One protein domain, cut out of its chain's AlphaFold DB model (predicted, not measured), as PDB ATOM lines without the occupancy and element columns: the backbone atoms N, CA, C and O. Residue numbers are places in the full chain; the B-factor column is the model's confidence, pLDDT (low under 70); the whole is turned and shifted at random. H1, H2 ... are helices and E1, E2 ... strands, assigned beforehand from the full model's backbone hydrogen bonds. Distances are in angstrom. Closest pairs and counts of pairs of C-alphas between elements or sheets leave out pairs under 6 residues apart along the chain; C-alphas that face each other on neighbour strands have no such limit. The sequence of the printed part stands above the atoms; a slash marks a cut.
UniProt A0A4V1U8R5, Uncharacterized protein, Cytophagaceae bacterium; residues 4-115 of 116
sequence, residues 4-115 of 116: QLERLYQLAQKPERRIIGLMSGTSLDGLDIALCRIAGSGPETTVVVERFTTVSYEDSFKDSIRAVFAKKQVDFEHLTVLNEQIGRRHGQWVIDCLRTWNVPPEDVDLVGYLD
ATOM      1  N   GLN A   4     -57.268  13.266 -31.961       91.00
ATOM      2  CA  GLN A   4     -56.301  12.518 -31.152       91.00
ATOM      3  C   GLN A   4     -56.137  13.141 -29.761       91.00
ATOM      4  O   GLN A   4     -56.094  12.426 -28.762       91.00
ATOM      5  N   LEU A   5     -56.092  14.477 -29.690       93.12
ATOM      6  CA  LEU A   5     -56.024  15.205 -28.420       93.12
ATOM      7  C   LEU A   5     -57.314  15.040 -27.620       93.12
ATOM      8  O   LEU A   5     -57.261  14.856 -26.410       93.12
ATOM      9  N   GLU A   6     -58.463  15.062 -28.295       94.50
ATOM     10  CA  GLU A   6     -59.754  14.811 -27.657       94.50
ATOM     11  C   GLU A   6     -59.809  13.409 -27.047       94.50
ATOM     12  O   GLU A   6     -60.149  13.266 -25.875       94.50
ATOM     13  N   ARG A   7     -59.373  12.382 -27.787       91.81
ATOM     14  CA  ARG A   7     -59.283  11.016 -27.259       91.81
ATOM     15  C   ARG A   7     -58.385  10.939 -26.024       91.81
ATOM     16  O   ARG A   7     -58.791  10.348 -25.028       91.81
ATOM     17  N   LEU A   8     -57.197  11.543 -26.064       93.06
ATOM     18  CA  LEU A   8     -56.291  11.572 -24.910       93.06
ATOM     19  C   LEU A   8     -56.920  12.278 -23.706       93.06
ATOM     20  O   LEU A   8     -56.806  11.789 -22.586       93.06
ATOM     21  N   TYR A   9     -57.621  13.389 -23.935       94.50
ATOM     22  CA  TYR A   9     -58.319  14.122 -22.884       94.50
ATOM     23  C   TYR A   9     -59.424  13.278 -22.236       94.50
ATOM     24  O   TYR A   9     -59.487  13.189 -21.012       94.50
ATOM     25  N   GLN A  10     -60.231  12.579 -23.040       94.06
ATOM     26  CA  GLN A  10     -61.259  11.662 -22.535       94.06
ATOM     27  C   GLN A  10     -60.645  10.497 -21.747       94.06
ATOM     28  O   GLN A  10     -61.095  10.177 -20.647       94.06
ATOM     29  N   LEU A  11     -59.564   9.896 -22.256       93.88
ATOM     30  CA  LEU A  11     -58.828   8.846 -21.546       93.88
ATOM     31  C   LEU A  11     -58.261   9.347 -20.211       93.88
ATOM     32  O   LEU A  11     -58.314   8.625 -19.218       93.88
ATOM     33  N   ALA A  12     -57.756  10.580 -20.150       92.19
ATOM     34  CA  ALA A  12     -57.223  11.192 -18.931       92.19
ATOM     35  C   ALA A  12     -58.298  11.485 -17.865       92.19
ATOM     36  O   ALA A  12     -57.964  11.616 -16.691       92.19
ATOM     37  N   GLN A  13     -59.582  11.505 -18.232       93.50
ATOM     38  CA  GLN A  13     -60.694  11.690 -17.291       93.50
ATOM     39  C   GLN A  13     -61.308  10.385 -16.774       93.50
ATOM     40  O   GLN A  13     -62.053  10.414 -15.795       93.50
ATOM     41  N   LYS A  14     -61.001   9.234 -17.388       95.19
ATOM     42  CA  LYS A  14     -61.533   7.948 -16.920       95.19
ATOM     43  C   LYS A  14     -61.112   7.653 -15.465       95.19
ATOM     44  O   LYS A  14     -59.944   7.869 -15.121       95.19
ATOM     45  N   PRO A  15     -62.020   7.128 -14.617       94.31
ATOM     46  CA  PRO A  15     -61.694   6.751 -13.238       94.31
ATOM     47  C   PRO A  15     -60.768   5.527 -13.172       94.31
ATOM     48  O   PRO A  15     -59.983   5.390 -12.234       94.31
ATOM     49  N   GLU A  16     -60.828   4.669 -14.191       96.75
ATOM     50  CA  GLU A  16     -59.962   3.511 -14.377       96.75
ATOM     51  C   GLU A  16     -59.536   3.376 -15.841       96.75
ATOM     52  O   GLU A  16     -60.220   3.862 -16.746       96.75
ATOM     53  N   ARG A  17     -58.391   2.731 -16.067       97.56
ATOM     54  CA  ARG A  17     -57.832   2.470 -17.398       97.56
ATOM     55  C   ARG A  17     -57.380   1.028 -17.502       97.56
ATOM     56  O   ARG A  17     -56.759   0.518 -16.568       97.56
ATOM     57  N   ARG A  18     -57.627   0.401 -18.649       97.62
ATOM     58  CA  ARG A  18     -57.028  -0.890 -19.008       97.62
ATOM     59  C   ARG A  18     -55.792  -0.641 -19.855       97.62
ATOM     60  O   ARG A  18     -55.871  -0.054 -20.930       97.62
ATOM     61  N   ILE A  19     -54.639  -1.044 -19.344       97.88
ATOM     62  CA  ILE A  19     -53.331  -0.723 -19.908       97.88
ATOM     63  C   ILE A  19     -52.571  -2.020 -20.145       97.88
ATOM     64  O   ILE A  19     -52.468  -2.851 -19.243       97.88
ATOM     65  N   ILE A  20     -52.015  -2.174 -21.344       98.31
ATOM     66  CA  ILE A  20     -51.019  -3.211 -21.610       98.31
ATOM     67  C   ILE A  20     -49.654  -2.689 -21.167       98.31
ATOM     68  O   ILE A  20     -49.180  -1.681 -21.687       98.31
ATOM     69  N   GLY A  21     -49.035  -3.357 -20.201       97.38
ATOM     70  CA  GLY A  21     -47.646  -3.152 -19.811       97.38
ATOM     71  C   GLY A  21     -46.741  -4.147 -20.528       97.38
ATOM     72  O   GLY A  21     -47.041  -5.339 -20.558       97.38
ATOM     73  N   LEU A  22     -45.645  -3.645 -21.086       96.81
ATOM     74  CA  LEU A  22     -44.628  -4.423 -21.782       96.81
ATOM     75  C   LEU A  22     -43.272  -4.229 -21.110       96.81
ATOM     76  O   LEU A  22     -42.869  -3.084 -20.881       96.81
ATOM     77  N   MET A  23     -42.577  -5.331 -20.827       94.12
ATOM     78  CA  MET A  23     -41.227  -5.314 -20.266       94.12
ATOM     79  C   MET A  23     -40.333  -6.335 -20.974       94.12
ATOM     80  O   MET A  23     -40.638  -7.525 -21.007       94.12
ATOM     81  N   SER A  24     -39.235  -5.848 -21.547       89.75
ATOM     82  CA  SER A  24     -38.158  -6.655 -22.130       89.75
ATOM     83  C   SER A  24     -36.894  -6.421 -21.297       89.75
ATOM     84  O   SER A  24     -36.361  -5.313 -21.241       89.75
ATOM     85  N   GLY A  25     -36.469  -7.442 -20.549       83.38
ATOM     86  CA  GLY A  25     -35.352  -7.341 -19.606       83.38
ATOM     87  C   GLY A  25     -33.969  -7.453 -20.264       83.38
ATOM     88  O   GLY A  25     -33.832  -7.953 -21.379       83.38
ATOM     89  N   THR A  26     -32.912  -7.084 -19.524       82.62
ATOM     90  CA  THR A  26     -31.497  -7.217 -19.957       82.62
ATOM     91  C   THR A  26     -31.095  -8.653 -20.302       82.62
ATOM     92  O   THR A  26     -30.082  -8.869 -20.966       82.62
ATOM     93  N   SER A  27     -31.834  -9.647 -19.806       81.56
ATOM     94  CA  SER A  27     -31.531 -11.057 -20.033       81.56
ATOM     95  C   SER A  27     -31.898 -11.530 -21.441       81.56
ATOM     96  O   SER A  27     -31.419 -12.579 -21.868       81.56
ATOM     97  N   LEU A  28     -32.674 -10.733 -22.194       82.31
ATOM     98  CA  LEU A  28     -33.144 -11.051 -23.549       82.31
ATOM     99  C   LEU A  28     -33.907 -12.384 -23.616       82.31
ATOM    100  O   LEU A  28     -33.877 -13.074 -24.636       82.31
ATOM    101  N   ASP A  29     -34.568 -12.776 -22.524       83.69
ATOM    102  CA  ASP A  29     -35.249 -14.071 -22.425       83.69
ATOM    103  C   ASP A  29     -36.627 -14.070 -23.092       83.69
ATOM    104  O   ASP A  29     -37.072 -15.102 -23.606       83.69
ATOM    105  N   GLY A  30     -37.281 -12.912 -23.133       91.62
ATOM    106  CA  GLY A  30     -38.612 -12.753 -23.689       91.62
ATOM    107  C   GLY A  30     -39.198 -11.368 -23.446       91.62
ATOM    108  O   GLY A  30     -38.549 -10.494 -22.869       91.62
ATOM    109  N   LEU A  31     -40.445 -11.211 -23.880       95.06
ATOM    110  CA  LEU A  31     -41.281 -10.050 -23.615       95.06
ATOM    111  C   LEU A  31     -42.364 -10.434 -22.612       95.06
ATOM    112  O   LEU A  31     -43.234 -11.256 -22.915       95.06
ATOM    113  N   ASP A  32     -42.334  -9.804 -21.446       96.31
ATOM    114  CA  ASP A  32     -43.430  -9.859 -20.491       96.31
ATOM    115  C   ASP A  32     -44.549  -8.921 -20.945       96.31
ATOM    116  O   ASP A  32     -44.320  -7.746 -21.245       96.31
ATOM    117  N   ILE A  33     -45.773  -9.447 -20.987       97.75
ATOM    118  CA  ILE A  33     -46.979  -8.729 -21.397       97.75
ATOM    119  C   ILE A  33     -48.022  -8.883 -20.298       97.75
ATOM    120  O   ILE A  33     -48.497  -9.985 -20.016       97.75
ATOM    121  N   ALA A  34     -48.421  -7.763 -19.701       98.06
ATOM    122  CA  ALA A  34     -49.444  -7.710 -18.667       98.06
ATOM    123  C   ALA A  34     -50.613  -6.830 -19.114       98.06
ATOM    124  O   ALA A  34     -50.404  -5.688 -19.508       98.06
ATOM    125  N   LEU A  35     -51.844  -7.327 -19.009       98.56
ATOM    126  CA  LEU A  35     -53.034  -6.483 -19.069       98.56
ATOM    127  C   LEU A  35     -53.412  -6.091 -17.646       98.56
ATOM    128  O   LEU A  35     -53.766  -6.950 -16.835       98.56
ATOM    129  N   CYS A  36     -53.342  -4.800 -17.356       98.31
ATOM    130  CA  CYS A  36     -53.576  -4.250 -16.032       98.31
ATOM    131  C   CYS A  36     -54.772  -3.304 -16.047       98.31
ATOM    132  O   CYS A  36     -54.898  -2.465 -16.937       98.31
ATOM    133  N   ARG A  37     -55.600  -3.369 -15.009       98.12
ATOM    134  CA  ARG A  37     -56.581  -2.334 -14.693       98.12
ATOM    135  C   ARG A  37     -56.009  -1.434 -13.609       98.12
ATOM    136  O   ARG A  37     -55.649  -1.915 -12.535       98.12
ATOM    137  N   ILE A  38     -55.891  -0.147 -13.914       97.25
ATOM    138  CA  ILE A  38     -55.297   0.858 -13.031       97.25
ATOM    139  C   ILE A  38     -56.338   1.927 -12.721       97.25
ATOM    140  O   ILE A  38     -56.924   2.499 -13.640       97.25
ATOM    141  N   ALA A  39     -56.552   2.211 -11.438       97.44
ATOM    142  CA  ALA A  39     -57.494   3.226 -10.972       97.44
ATOM    143  C   ALA A  39     -56.886   4.082  -9.855       97.44
ATOM    144  O   ALA A  39     -55.950   3.660  -9.176       97.44
ATOM    145  N   GLY A  40     -57.442   5.275  -9.649       94.44
ATOM    146  CA  GLY A  40     -56.912   6.237  -8.682       94.44
ATOM    147  C   GLY A  40     -55.615   6.904  -9.152       94.44
ATOM    148  O   GLY A  40     -55.251   6.852 -10.329       94.44
ATOM    149  N   SER A  41     -54.939   7.590  -8.233       92.44
ATOM    150  CA  SER A  41     -53.705   8.328  -8.520       92.44
ATOM    151  C   SER A  41     -52.892   8.561  -7.251       92.44
ATOM    152  O   SER A  41     -53.461   8.689  -6.167       92.44
ATOM    153  N   GLY A  42     -51.570   8.694  -7.387       93.06
ATOM    154  CA  GLY A  42     -50.688   8.932  -6.246       93.06
ATOM    155  C   GLY A  42     -50.744   7.768  -5.244       93.06
ATOM    156  O   GLY A  42     -50.746   6.615  -5.680       93.06
ATOM    157  N   PRO A  43     -50.810   8.037  -3.927       95.25
ATOM    158  CA  PRO A  43     -50.916   6.995  -2.901       95.25
ATOM    159  C   PRO A  43     -52.155   6.097  -3.031       95.25
ATOM    160  O   PRO A  43     -52.102   4.939  -2.638       95.25
ATOM    161  N   GLU A  44     -53.236   6.603  -3.631       95.69
ATOM    162  CA  GLU A  44     -54.503   5.875  -3.819       95.69
ATOM    163  C   GLU A  44     -54.531   5.055  -5.122       95.69
ATOM    164  O   GLU A  44     -55.590   4.617  -5.575       95.69
ATOM    165  N   THR A  45     -53.383   4.890  -5.788       96.44
ATOM    166  CA  THR A  45     -53.307   4.104  -7.024       96.44
ATOM    167  C   THR A  45     -53.522   2.629  -6.713       96.44
ATOM    168  O   THR A  45     -52.809   2.031  -5.911       96.44
ATOM    169  N   THR A  46     -54.466   2.020  -7.416       97.69
ATOM    170  CA  THR A  46     -54.723   0.581  -7.368       97.69
ATOM    171  C   THR A  46     -54.374  -0.041  -8.710       97.69
ATOM    172  O   THR A  46     -54.650   0.533  -9.764       97.69
ATOM    173  N   VAL A  47     -53.748  -1.217  -8.670       97.19
ATOM    174  CA  VAL A  47     -53.343  -1.967  -9.862       97.19
ATOM    175  C   VAL A  47     -53.829  -3.400  -9.718       97.19
ATOM    176  O   VAL A  47     -53.525  -4.070  -8.733       97.19
ATOM    177  N   VAL A  48     -54.569  -3.873 -10.716       98.25
ATOM    178  CA  VAL A  48     -55.005  -5.265 -10.826       98.25
ATOM    179  C   VAL A  48     -54.440  -5.841 -12.115       98.25
ATOM    180  O   VAL A  48     -54.763  -5.353 -13.195       98.25
ATOM    181  N   VAL A  49     -53.619  -6.884 -12.010       98.25
ATOM    182  CA  VAL A  49     -53.164  -7.652 -13.175       98.25
ATOM    183  C   VAL A  49     -54.284  -8.608 -13.570       98.25
ATOM    184  O   VAL A  49     -54.578  -9.564 -12.858       98.25
ATOM    185  N   GLU A  50     -54.941  -8.328 -14.688       98.12
ATOM    186  CA  GLU A  50     -56.046  -9.140 -15.197       98.12
ATOM    187  C   GLU A  50     -55.530 -10.346 -15.982       98.12
ATOM    188  O   GLU A  50     -56.087 -11.441 -15.894       98.12
ATOM    189  N   ARG A  51     -54.463 -10.143 -16.764       98.38
ATOM    190  CA  ARG A  51     -53.794 -11.176 -17.559       98.38
ATOM    191  C   ARG A  51     -52.293 -10.934 -17.574       98.38
ATOM    192  O   ARG A  51     -51.849  -9.790 -17.530       98.38
ATOM    193  N   PHE A  52     -51.533 -12.014 -17.688       98.12
ATOM    194  CA  PHE A  52     -50.083 -11.976 -17.811       98.12
ATOM    195  C   PHE A  52     -49.607 -13.127 -18.694       98.12
ATOM    196  O   PHE A  52     -50.152 -14.232 -18.626       98.12
ATOM    197  N   THR A  53     -48.595 -12.875 -19.515       97.69
ATOM    198  CA  THR A  53     -47.847 -13.910 -20.226       97.69
ATOM    199  C   THR A  53     -46.435 -13.428 -20.533       97.69
ATOM    200  O   THR A  53     -46.182 -12.226 -20.561       97.69
ATOM    201  N   THR A  54     -45.544 -14.374 -20.808       96.69
ATOM    202  CA  THR A  54     -44.187 -14.106 -21.279       96.69
ATOM    203  C   THR A  54     -44.020 -14.781 -22.631       96.69
ATOM    204  O   THR A  54     -44.218 -15.992 -22.754       96.69
ATOM    205  N   VAL A  55     -43.650 -14.005 -23.647       95.75
ATOM    206  CA  VAL A  55     -43.344 -14.520 -24.983       95.75
ATOM    207  C   VAL A  55     -41.838 -14.705 -25.099       95.75
ATOM    208  O   VAL A  55     -41.091 -13.731 -25.087       95.75
ATOM    209  N   SER A  56     -41.377 -15.951 -25.204       94.62
ATOM    210  CA  SER A  56     -39.951 -16.248 -25.357       94.62
ATOM    211  C   SER A  56     -39.418 -15.762 -26.703       94.62
ATOM    212  O   SER A  56     -40.049 -15.963 -27.740       94.62
ATOM    213  N   TYR A  57     -38.229 -15.162 -26.696       92.88
ATOM    214  CA  TYR A  57     -37.557 -14.791 -27.941       92.88
ATOM    215  C   TYR A  57     -36.965 -16.024 -28.620       92.88
ATOM    216  O   TYR A  57     -36.358 -16.876 -27.972       92.88
ATOM    217  N   GLU A  58     -37.111 -16.093 -29.938       92.25
ATOM    218  CA  GLU A  58     -36.394 -17.059 -30.767       92.25
ATOM    219  C   GLU A  58     -34.898 -16.717 -30.793       92.25
ATOM    220  O   GLU A  58     -34.525 -15.541 -30.761       92.25
ATOM    221  N   ASP A  59     -34.035 -17.730 -30.892       90.75
ATOM    222  CA  ASP A  59     -32.579 -17.541 -30.838       90.75
ATOM    223  C   ASP A  59     -32.070 -16.563 -31.909       90.75
ATOM    224  O   ASP A  59     -31.254 -15.693 -31.618       90.75
ATOM    225  N   SER A  60     -32.634 -16.612 -33.120       91.69
ATOM    226  CA  SER A  60     -32.300 -15.687 -34.212       91.69
ATOM    227  C   SER A  60     -32.594 -14.220 -33.865       91.69
ATOM    228  O   SER A  60     -31.830 -13.314 -34.215       91.69
ATOM    229  N   PHE A  61     -33.689 -13.974 -33.144       91.06
ATOM    230  CA  PHE A  61     -34.070 -12.644 -32.687       91.06
ATOM    231  C   PHE A  61     -33.170 -12.188 -31.534       91.06
ATOM    232  O   PHE A  61     -32.665 -11.065 -31.564       91.06
ATOM    233  N   LYS A  62     -32.866 -13.080 -30.578       90.81
ATOM    234  CA  LYS A  62     -31.899 -12.807 -29.500       90.81
ATOM    235  C   LYS A  62     -30.530 -12.429 -30.054       90.81
ATOM    236  O   LYS A  62     -29.923 -11.471 -29.582       90.81
ATOM    237  N   ASP A  63     -30.050 -13.154 -31.058       90.69
ATOM    238  CA  ASP A  63     -28.737 -12.920 -31.655       90.69
ATOM    239  C   ASP A  63     -28.674 -11.583 -32.400       90.69
ATOM    240  O   ASP A  63     -27.669 -10.874 -32.304       90.69
ATOM    241  N   SER A  64     -29.775 -11.185 -33.042       90.94
ATOM    242  CA  SER A  64     -29.910  -9.858 -33.651       90.94
ATOM    243  C   SER A  64     -29.815  -8.748 -32.595       90.94
ATOM    244  O   SER A  64     -29.073  -7.787 -32.776       90.94
ATOM    245  N   ILE A  65     -30.464  -8.908 -31.436       90.94
ATOM    246  CA  ILE A  65     -30.370  -7.939 -30.329       90.94
ATOM    247  C   ILE A  65     -28.968  -7.910 -29.716       90.94
ATOM    248  O   ILE A  65     -28.384  -6.839 -29.530       90.94
ATOM    249  N   ARG A  66     -28.353  -9.074 -29.491       89.44
ATOM    250  CA  ARG A  66     -26.961  -9.189 -29.019       89.44
ATOM    251  C   ARG A  66     -25.947  -8.573 -29.980       89.44
ATOM    252  O   ARG A  66     -24.823  -8.272 -29.570       89.44
ATOM    253  N   ALA A  67     -26.294  -8.380 -31.253       89.50
ATOM    254  CA  ALA A  67     -25.420  -7.711 -32.206       89.50
ATOM    255  C   ALA A  67     -25.148  -6.250 -31.808       89.50
ATOM    256  O   ALA A  67     -24.034  -5.781 -32.049       89.50
ATOM    257  N   VAL A  68     -26.091  -5.587 -31.129       90.62
ATOM    258  CA  VAL A  68     -25.991  -4.171 -30.731       90.62
ATOM    259  C   VAL A  68     -26.013  -3.944 -29.216       90.62
ATOM    260  O   VAL A  68     -25.469  -2.956 -28.728       90.62
ATOM    261  N   PHE A  69     -26.599  -4.859 -28.447       87.50
ATOM    262  CA  PHE A  69     -26.788  -4.683 -27.011       87.50
ATOM    263  C   PHE A  69     -25.467  -4.718 -26.223       87.50
ATOM    264  O   PHE A  69     -24.620  -5.584 -26.440       87.50
ATOM    265  N   ALA A  70     -25.309  -3.784 -25.276       85.12
ATOM    266  CA  ALA A  70     -24.173  -3.691 -24.349       85.12
ATOM    267  C   ALA A  70     -22.773  -3.635 -25.009       85.12
ATOM    268  O   ALA A  70     -21.774  -4.048 -24.412       85.12
ATOM    269  N   LYS A  71     -22.669  -3.091 -26.230       88.75
ATOM    270  CA  LYS A  71     -21.392  -2.910 -26.941       88.75
ATOM    271  C   LYS A  71     -20.954  -1.451 -26.967       88.75
ATOM    272  O   LYS A  71     -21.762  -0.541 -27.089       88.75
ATOM    273  N   LYS A  72     -19.635  -1.227 -26.909       90.81
ATOM    274  CA  LYS A  72     -19.040   0.121 -27.014       90.81
ATOM    275  C   LYS A  72     -19.187   0.738 -28.405       90.81
ATOM    276  O   LYS A  72     -19.187   1.956 -28.528       90.81
ATOM    277  N   GLN A  73     -19.222  -0.097 -29.436       93.19
ATOM    278  CA  GLN A  73     -19.352   0.307 -30.830       93.19
ATOM    279  C   GLN A  73     -20.355  -0.623 -31.496       93.19
ATOM    280  O   GLN A  73     -20.301  -1.839 -31.293       93.19
ATOM    281  N   VAL A  74     -21.264  -0.037 -32.264       94.12
ATOM    282  CA  VAL A  74     -22.316  -0.734 -33.000       94.12
ATOM    283  C   VAL A  74     -22.447  -0.105 -34.376       94.12
ATOM    284  O   VAL A  74     -22.127   1.070 -34.560       94.12
ATOM    285  N   ASP A  75     -22.929  -0.887 -35.332       92.75
ATOM    286  CA  ASP A  75     -23.381  -0.347 -36.605       92.75
ATOM    287  C   ASP A  75     -24.686   0.432 -36.375       92.75
ATOM    288  O   ASP A  75     -25.673  -0.114 -35.871       92.75
ATOM    289  N   PHE A  76     -24.668   1.730 -36.681       92.88
ATOM    290  CA  PHE A  76     -25.798   2.616 -36.417       92.88
ATOM    291  C   PHE A  76     -26.995   2.320 -37.326       92.88
ATOM    292  O   PHE A  76     -28.135   2.356 -36.864       92.88
ATOM    293  N   GLU A  77     -26.753   1.986 -38.594       93.94
ATOM    294  CA  GLU A  77     -27.823   1.612 -39.519       93.94
ATOM    295  C   GLU A  77     -28.515   0.350 -39.007       93.94
ATOM    296  O   GLU A  77     -29.737   0.331 -38.841       93.94
ATOM    297  N   HIS A  78     -27.727  -0.657 -38.626       91.81
ATOM    298  CA  HIS A  78     -28.261  -1.889 -38.060       91.81
ATOM    299  C   HIS A  78     -29.079  -1.646 -36.784       91.81
ATOM    300  O   HIS A  78     -30.172  -2.195 -36.655       91.81
ATOM    301  N   LEU A  79     -28.607  -0.784 -35.873       93.69
ATOM    302  CA  LEU A  79     -29.347  -0.408 -34.662       93.69
ATOM    303  C   LEU A  79     -30.713   0.214 -34.992       93.69
ATOM    304  O   LEU A  79     -31.722  -0.165 -34.396       93.69
ATOM    305  N   THR A  80     -30.767   1.151 -35.942       94.62
ATOM    306  CA  THR A  80     -32.028   1.820 -36.313       94.62
ATOM    307  C   THR A  80     -33.036   0.862 -36.942       94.62
ATOM    308  O   THR A  80     -34.219   0.900 -36.599       94.62
ATOM    309  N   VAL A  81     -32.564  -0.031 -37.817       94.25
ATOM    310  CA  VAL A  81     -33.387  -1.070 -38.441       94.25
ATOM    311  C   VAL A  81     -33.901  -2.043 -37.385       94.25
ATOM    312  O   VAL A  81     -35.086  -2.372 -37.370       94.25
ATOM    313  N   LEU A  82     -33.035  -2.475 -36.471       93.50
ATOM    314  CA  LEU A  82     -33.412  -3.405 -35.420       93.50
ATOM    315  C   LEU A  82     -34.453  -2.804 -34.466       93.50
ATOM    316  O   LEU A  82     -35.420  -3.483 -34.139       93.50
ATOM    317  N   ASN A  83     -34.318  -1.533 -34.076       92.94
ATOM    318  CA  ASN A  83     -35.301  -0.847 -33.230       92.94
ATOM    319  C   ASN A  83     -36.720  -0.885 -33.834       92.94
ATOM    320  O   ASN A  83     -37.702  -1.138 -33.135       92.94
ATOM    321  N   GLU A  84     -36.838  -0.681 -35.147       93.94
ATOM    322  CA  GLU A  84     -38.120  -0.782 -35.849       93.94
ATOM    323  C   GLU A  84     -38.671  -2.216 -35.847       93.94
ATOM    324  O   GLU A  84     -39.850  -2.429 -35.541       93.94
ATOM    325  N   GLN A  85     -37.810  -3.203 -36.104       93.19
ATOM    326  CA  GLN A  85     -38.188  -4.617 -36.104       93.19
ATOM    327  C   GLN A  85     -38.667  -5.088 -34.728       93.19
ATOM    328  O   GLN A  85     -39.681  -5.789 -34.651       93.19
ATOM    329  N   ILE A  86     -37.977  -4.684 -33.655       93.12
ATOM    330  CA  ILE A  86     -38.369  -4.982 -32.271       93.12
ATOM    331  C   ILE A  86     -39.763  -4.414 -32.003       93.12
ATOM    332  O   ILE A  86     -40.673  -5.164 -31.641       93.12
ATOM    333  N   GLY A  87     -39.976  -3.123 -32.278       93.50
ATOM    334  CA  GLY A  87     -41.268  -2.471 -32.057       93.50
ATOM    335  C   GLY A  87     -42.419  -3.145 -32.813       93.50
ATOM    336  O   GLY A  87     -43.489  -3.378 -32.244       93.50
ATOM    337  N   ARG A  88     -42.205  -3.534 -34.079       95.00
ATOM    338  CA  ARG A  88     -43.211  -4.280 -34.857       95.00
ATOM    339  C   ARG A  88     -43.495  -5.657 -34.277       95.00
ATOM    340  O   ARG A  88     -44.660  -6.043 -34.183       95.00
ATOM    341  N   ARG A  89     -42.449  -6.400 -33.904       94.75
ATOM    342  CA  ARG A  89     -42.589  -7.747 -33.345       94.75
ATOM    343  C   ARG A  89     -43.355  -7.709 -32.027       94.75
ATOM    344  O   ARG A  89     -44.289  -8.485 -31.849       94.75
ATOM    345  N   HIS A  90     -43.016  -6.771 -31.150       95.31
ATOM    346  CA  HIS A  90     -43.678  -6.615 -29.860       95.31
ATOM    347  C   HIS A  90     -45.135  -6.178 -30.031       95.31
ATOM    348  O   HIS A  90     -46.021  -6.761 -29.409       95.31
ATOM    349  N   GLY A  91     -45.416  -5.237 -30.940       95.88
ATOM    350  CA  GLY A  91     -46.789  -4.858 -31.284       95.88
ATOM    351  C   GLY A  91     -47.624  -6.039 -31.795       95.88
ATOM    352  O   GLY A  91     -48.775  -6.199 -31.393       95.88
ATOM    353  N   GLN A  92     -47.036  -6.908 -32.622       97.06
ATOM    354  CA  GLN A  92     -47.699  -8.125 -33.088       97.06
ATOM    355  C   GLN A  92     -48.008  -9.083 -31.929       97.06
ATOM    356  O   GLN A  92     -49.143  -9.549 -31.808       97.06
ATOM    357  N   TRP A  93     -47.047  -9.318 -31.030       97.19
ATOM    358  CA  TRP A  93     -47.262 -10.165 -29.855       97.19
ATOM    359  C   TRP A  93     -48.343  -9.632 -28.917       97.19
ATOM    360  O   TRP A  93     -49.116 -10.428 -28.386       97.19
ATOM    361  N   VAL A  94     -48.475  -8.311 -28.765       97.62
ATOM    362  CA  VAL A  94     -49.602  -7.719 -28.026       97.62
ATOM    363  C   VAL A  94     -50.938  -8.110 -28.649       97.62
ATOM    364  O   VAL A  94     -51.826  -8.578 -27.938       97.62
ATOM    365  N   ILE A  95     -51.085  -7.967 -29.968       98.00
ATOM    366  CA  ILE A  95     -52.325  -8.326 -30.671       98.00
ATOM    367  C   ILE A  95     -52.631  -9.823 -30.537       98.00
ATOM    368  O   ILE A  95     -53.781 -10.198 -30.299       98.00
ATOM    369  N   ASP A  96     -51.620 -10.681 -30.647       98.06
ATOM    370  CA  ASP A  96     -51.794 -12.129 -30.508       98.06
ATOM    371  C   ASP A  96     -52.175 -12.532 -29.072       98.06
ATOM    372  O   ASP A  96     -53.032 -13.404 -28.876       98.06
ATOM    373  N   CYS A  97     -51.627 -11.853 -28.061       97.44
ATOM    374  CA  CYS A  97     -52.009 -12.051 -26.663       97.44
ATOM    375  C   CYS A  97     -53.446 -11.599 -26.397       97.44
ATOM    376  O   CYS A  97     -54.219 -12.349 -25.804       97.44
ATOM    377  N   LEU A  98     -53.837 -10.422 -26.892       98.12
ATOM    378  CA  LEU A  98     -55.212  -9.926 -26.784       98.12
ATOM    379  C   LEU A  98     -56.213 -10.891 -27.427       98.12
ATOM    380  O   LEU A  98     -57.232 -11.217 -26.814       98.12
ATOM    381  N   ARG A  99     -55.882 -11.433 -28.608       98.31
ATOM    382  CA  ARG A  99     -56.686 -12.473 -29.268       98.31
ATOM    383  C   ARG A  99     -56.808 -13.723 -28.396       98.31
ATOM    384  O   ARG A  99     -57.910 -14.229 -28.216       98.31
ATOM    385  N   THR A 100     -55.701 -14.192 -27.822       98.19
ATOM    386  CA  THR A 100     -55.672 -15.378 -26.946       98.19
ATOM    387  C   THR A 100     -56.487 -15.172 -25.665       98.19
ATOM    388  O   THR A 100     -57.158 -16.088 -25.195       98.19
ATOM    389  N   TRP A 101     -56.473 -13.963 -25.105       98.38
ATOM    390  CA  TRP A 101     -57.265 -13.601 -23.927       98.38
ATOM    391  C   TRP A 101     -58.712 -13.226 -24.245       98.38
ATOM    392  O   TRP A 101     -59.477 -12.959 -23.316       98.38
ATOM    393  N   ASN A 102     -59.079 -13.227 -25.529       98.06
ATOM    394  CA  ASN A 102     -60.383 -12.820 -26.035       98.06
ATOM    395  C   ASN A 102     -60.768 -11.398 -25.579       98.06
ATOM    396  O   ASN A 102     -61.908 -11.146 -25.185       98.06
ATOM    397  N   VAL A 103     -59.788 -10.488 -25.599       98.12
ATOM    398  CA  VAL A 103     -59.936  -9.064 -25.271       98.12
ATOM    399  C   VAL A 103     -59.857  -8.252 -26.570       98.12
ATOM    400  O   VAL A 103     -58.835  -8.324 -27.258       98.12
ATOM    401  N   PRO A 104     -60.897  -7.483 -26.925       97.69
ATOM    402  CA  PRO A 104     -60.850  -6.579 -28.071       97.69
ATOM    403  C   PRO A 104     -59.774  -5.490 -27.891       97.69
ATOM    404  O   PRO A 104     -59.680  -4.910 -26.806       97.69
ATOM    405  N   PRO A 105     -58.956  -5.167 -28.912       96.56
ATOM    406  CA  PRO A 105     -57.963  -4.093 -28.814       96.56
ATOM    407  C   PRO A 105     -58.549  -2.719 -28.465       96.56
ATOM    408  O   PRO A 105     -57.878  -1.905 -27.839       96.56
ATOM    409  N   GLU A 106     -59.797  -2.456 -28.847       95.38
ATOM    410  CA  GLU A 106     -60.541  -1.240 -28.518       95.38
ATOM    411  C   GLU A 106     -60.856  -1.080 -27.021       95.38
ATOM    412  O   GLU A 106     -61.059   0.049 -26.572       95.38
ATOM    413  N   ASP A 107     -60.832  -2.173 -26.250       96.25
ATOM    414  CA  ASP A 107     -61.017  -2.160 -24.793       96.25
ATOM    415  C   ASP A 107     -59.720  -1.829 -24.035       96.25
ATOM    416  O   ASP A 107     -59.733  -1.688 -22.809       96.25
ATOM    417  N   VAL A 108     -58.592  -1.726 -24.744       97.31
ATOM    418  CA  VAL A 108     -57.306  -1.301 -24.188       97.31
ATOM    419  C   VAL A 108     -57.139   0.196 -24.422       97.31
ATOM    420  O   VAL A 108     -57.138   0.687 -25.551       97.31
ATOM    421  N   ASP A 109     -56.959   0.941 -23.337       96.94
ATOM    422  CA  ASP A 109     -56.830   2.391 -23.385       96.94
ATOM    423  C   ASP A 109     -55.442   2.827 -23.860       96.94
ATOM    424  O   ASP A 109     -55.322   3.786 -24.624       96.94
ATOM    425  N   LEU A 110     -54.396   2.150 -23.369       95.75
ATOM    426  CA  LEU A 110     -52.995   2.534 -23.549       95.75
ATOM    427  C   LEU A 110     -52.071   1.308 -23.593       95.75
ATOM    428  O   LEU A 110     -52.355   0.271 -22.992       95.75
ATOM    429  N   VAL A 111     -50.913   1.482 -24.232       96.19
ATOM    430  CA  VAL A 111     -49.769   0.568 -24.132       96.19
ATOM    431  C   VAL A 111     -48.621   1.325 -23.468       96.19
ATOM    432  O   VAL A 111     -48.180   2.355 -23.977       96.19
ATOM    433  N   GLY A 112     -48.164   0.838 -22.319       94.88
ATOM    434  CA  GLY A 112     -46.954   1.296 -21.646       94.88
ATOM    435  C   GLY A 112     -45.803   0.365 -21.999       94.88
ATOM    436  O   GLY A 112     -45.878  -0.831 -21.728       94.88
ATOM    437  N   TYR A 113     -44.752   0.908 -22.609       90.50
ATOM    438  CA  TYR A 113     -43.634   0.121 -23.108       90.50
ATOM    439  C   TYR A 113     -42.340   0.520 -22.417       90.50
ATOM    440  O   TYR A 113     -41.917   1.673 -22.508       90.50
ATOM    441  N   LEU A 114     -41.741  -0.436 -21.711       83.50
ATOM    442  CA  LEU A 114     -40.408  -0.312 -21.154       83.50
ATOM    443  C   LEU A 114     -39.511  -1.343 -21.840       83.50
ATOM    444  O   LEU A 114     -39.662  -2.548 -21.641       83.50
ATOM    445  N   ASP A 115     -38.598  -0.842 -22.659       71.50
ATOM    446  CA  ASP A 115     -37.624  -1.636 -23.402       71.50
ATOM    447  C   ASP A 115     -36.209  -1.108 -23.146       71.50
ATOM    448  O   ASP A 115     -36.044  -0.028 -22.565       71.50
TER     449      ASP A 115
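What this domain is: This is residues 4 to 115 of the 116 residues of an uncharacterized protein of Cytophagaceae bacterium (UniProt A0A4V1U8R5). A twisted sheet of four strands has the long helix H3 running slantwise over one face, with no named helix on the other face; H3 reaches past the sheet toward the short helix H2, which lies beyond one end of the strands, while H1 lies off the sheet at the opposite end, beside the beginning of E1. The printed part has 112 residues, with three named helices and four named strands in the order H1 E1 E2 E3 H2 H3 E4. The sheet runs E3 E2 E1 E4 and is mixed, and the class is mixed, helices and strands. The whole is loose, with a radius of gyration of the C-alphas of 16.4 A, and elongated, spanning 46 by 29 by 28 A.

Where its parts are: H1 is residues 4 to 13, with C-alpha 4 at (-56.301, 12.518, -31.152). E1, residues 16 to 24, is 25.3 A long from first to last C-alpha; E2, residues 30 to 39, is 27.8 A; and E3, residues 46 to 56, is 28.7 A and bends by 59 degrees at residue 50. H2 is residues 59 to 66. H3, residues 76 to 100, is 36.1 A long and starts at C-alpha 76 at (-25.798, 2.616, -36.417). E4, residues 110 to 114, ends at C-alpha 114 at (-40.408, -0.312, -21.154).

How they stand to each other: E1, E2 and E3 form a meander, each strand the antiparallel neighbour of the one before, with hairpins E1 and E2, and E2 and E3. N 21 and O 34 are 2.8 A apart across E1 and E2, and N 33 and O 53 are 2.8 A apart across E2 and E3. E4 is parallel to E1, with N 112 and O 20 at 2.8 A. E3, H2 H3 and E4 make a split strand-helix-strand unit, two strands running the same way with E2 and E1 between them, and its crossover is right-handed. The sheet and H3 make two layers, a helix on one face of a sheet. H3 is over E3, E2 and E1 at a height over the sheet of 9.4 A, at 48 degrees to E1 on the local plane; the closest C-alphas of E2 and H3, those of Ile 33 and Val 94, are 7.2 A apart. H2 and H3 are close but not clearly touching, with the C-alphas of Ile 65 and Leu 82 at 7.5 A, and run opposite ways at a steep tilt of 46 degrees. H1 and H2 are not on the sheet. In H1, H2 and H3 every O i to N i+4 pair is within hydrogen-bond range.

The domain as a whole: The two C-alphas farthest apart, those of Pro 15 and Gln 73, are 46.3 A apart. The printed part has no cut, and no link is long. The mean pLDDT of the printed part is 93.9, and no printed residue is under 70.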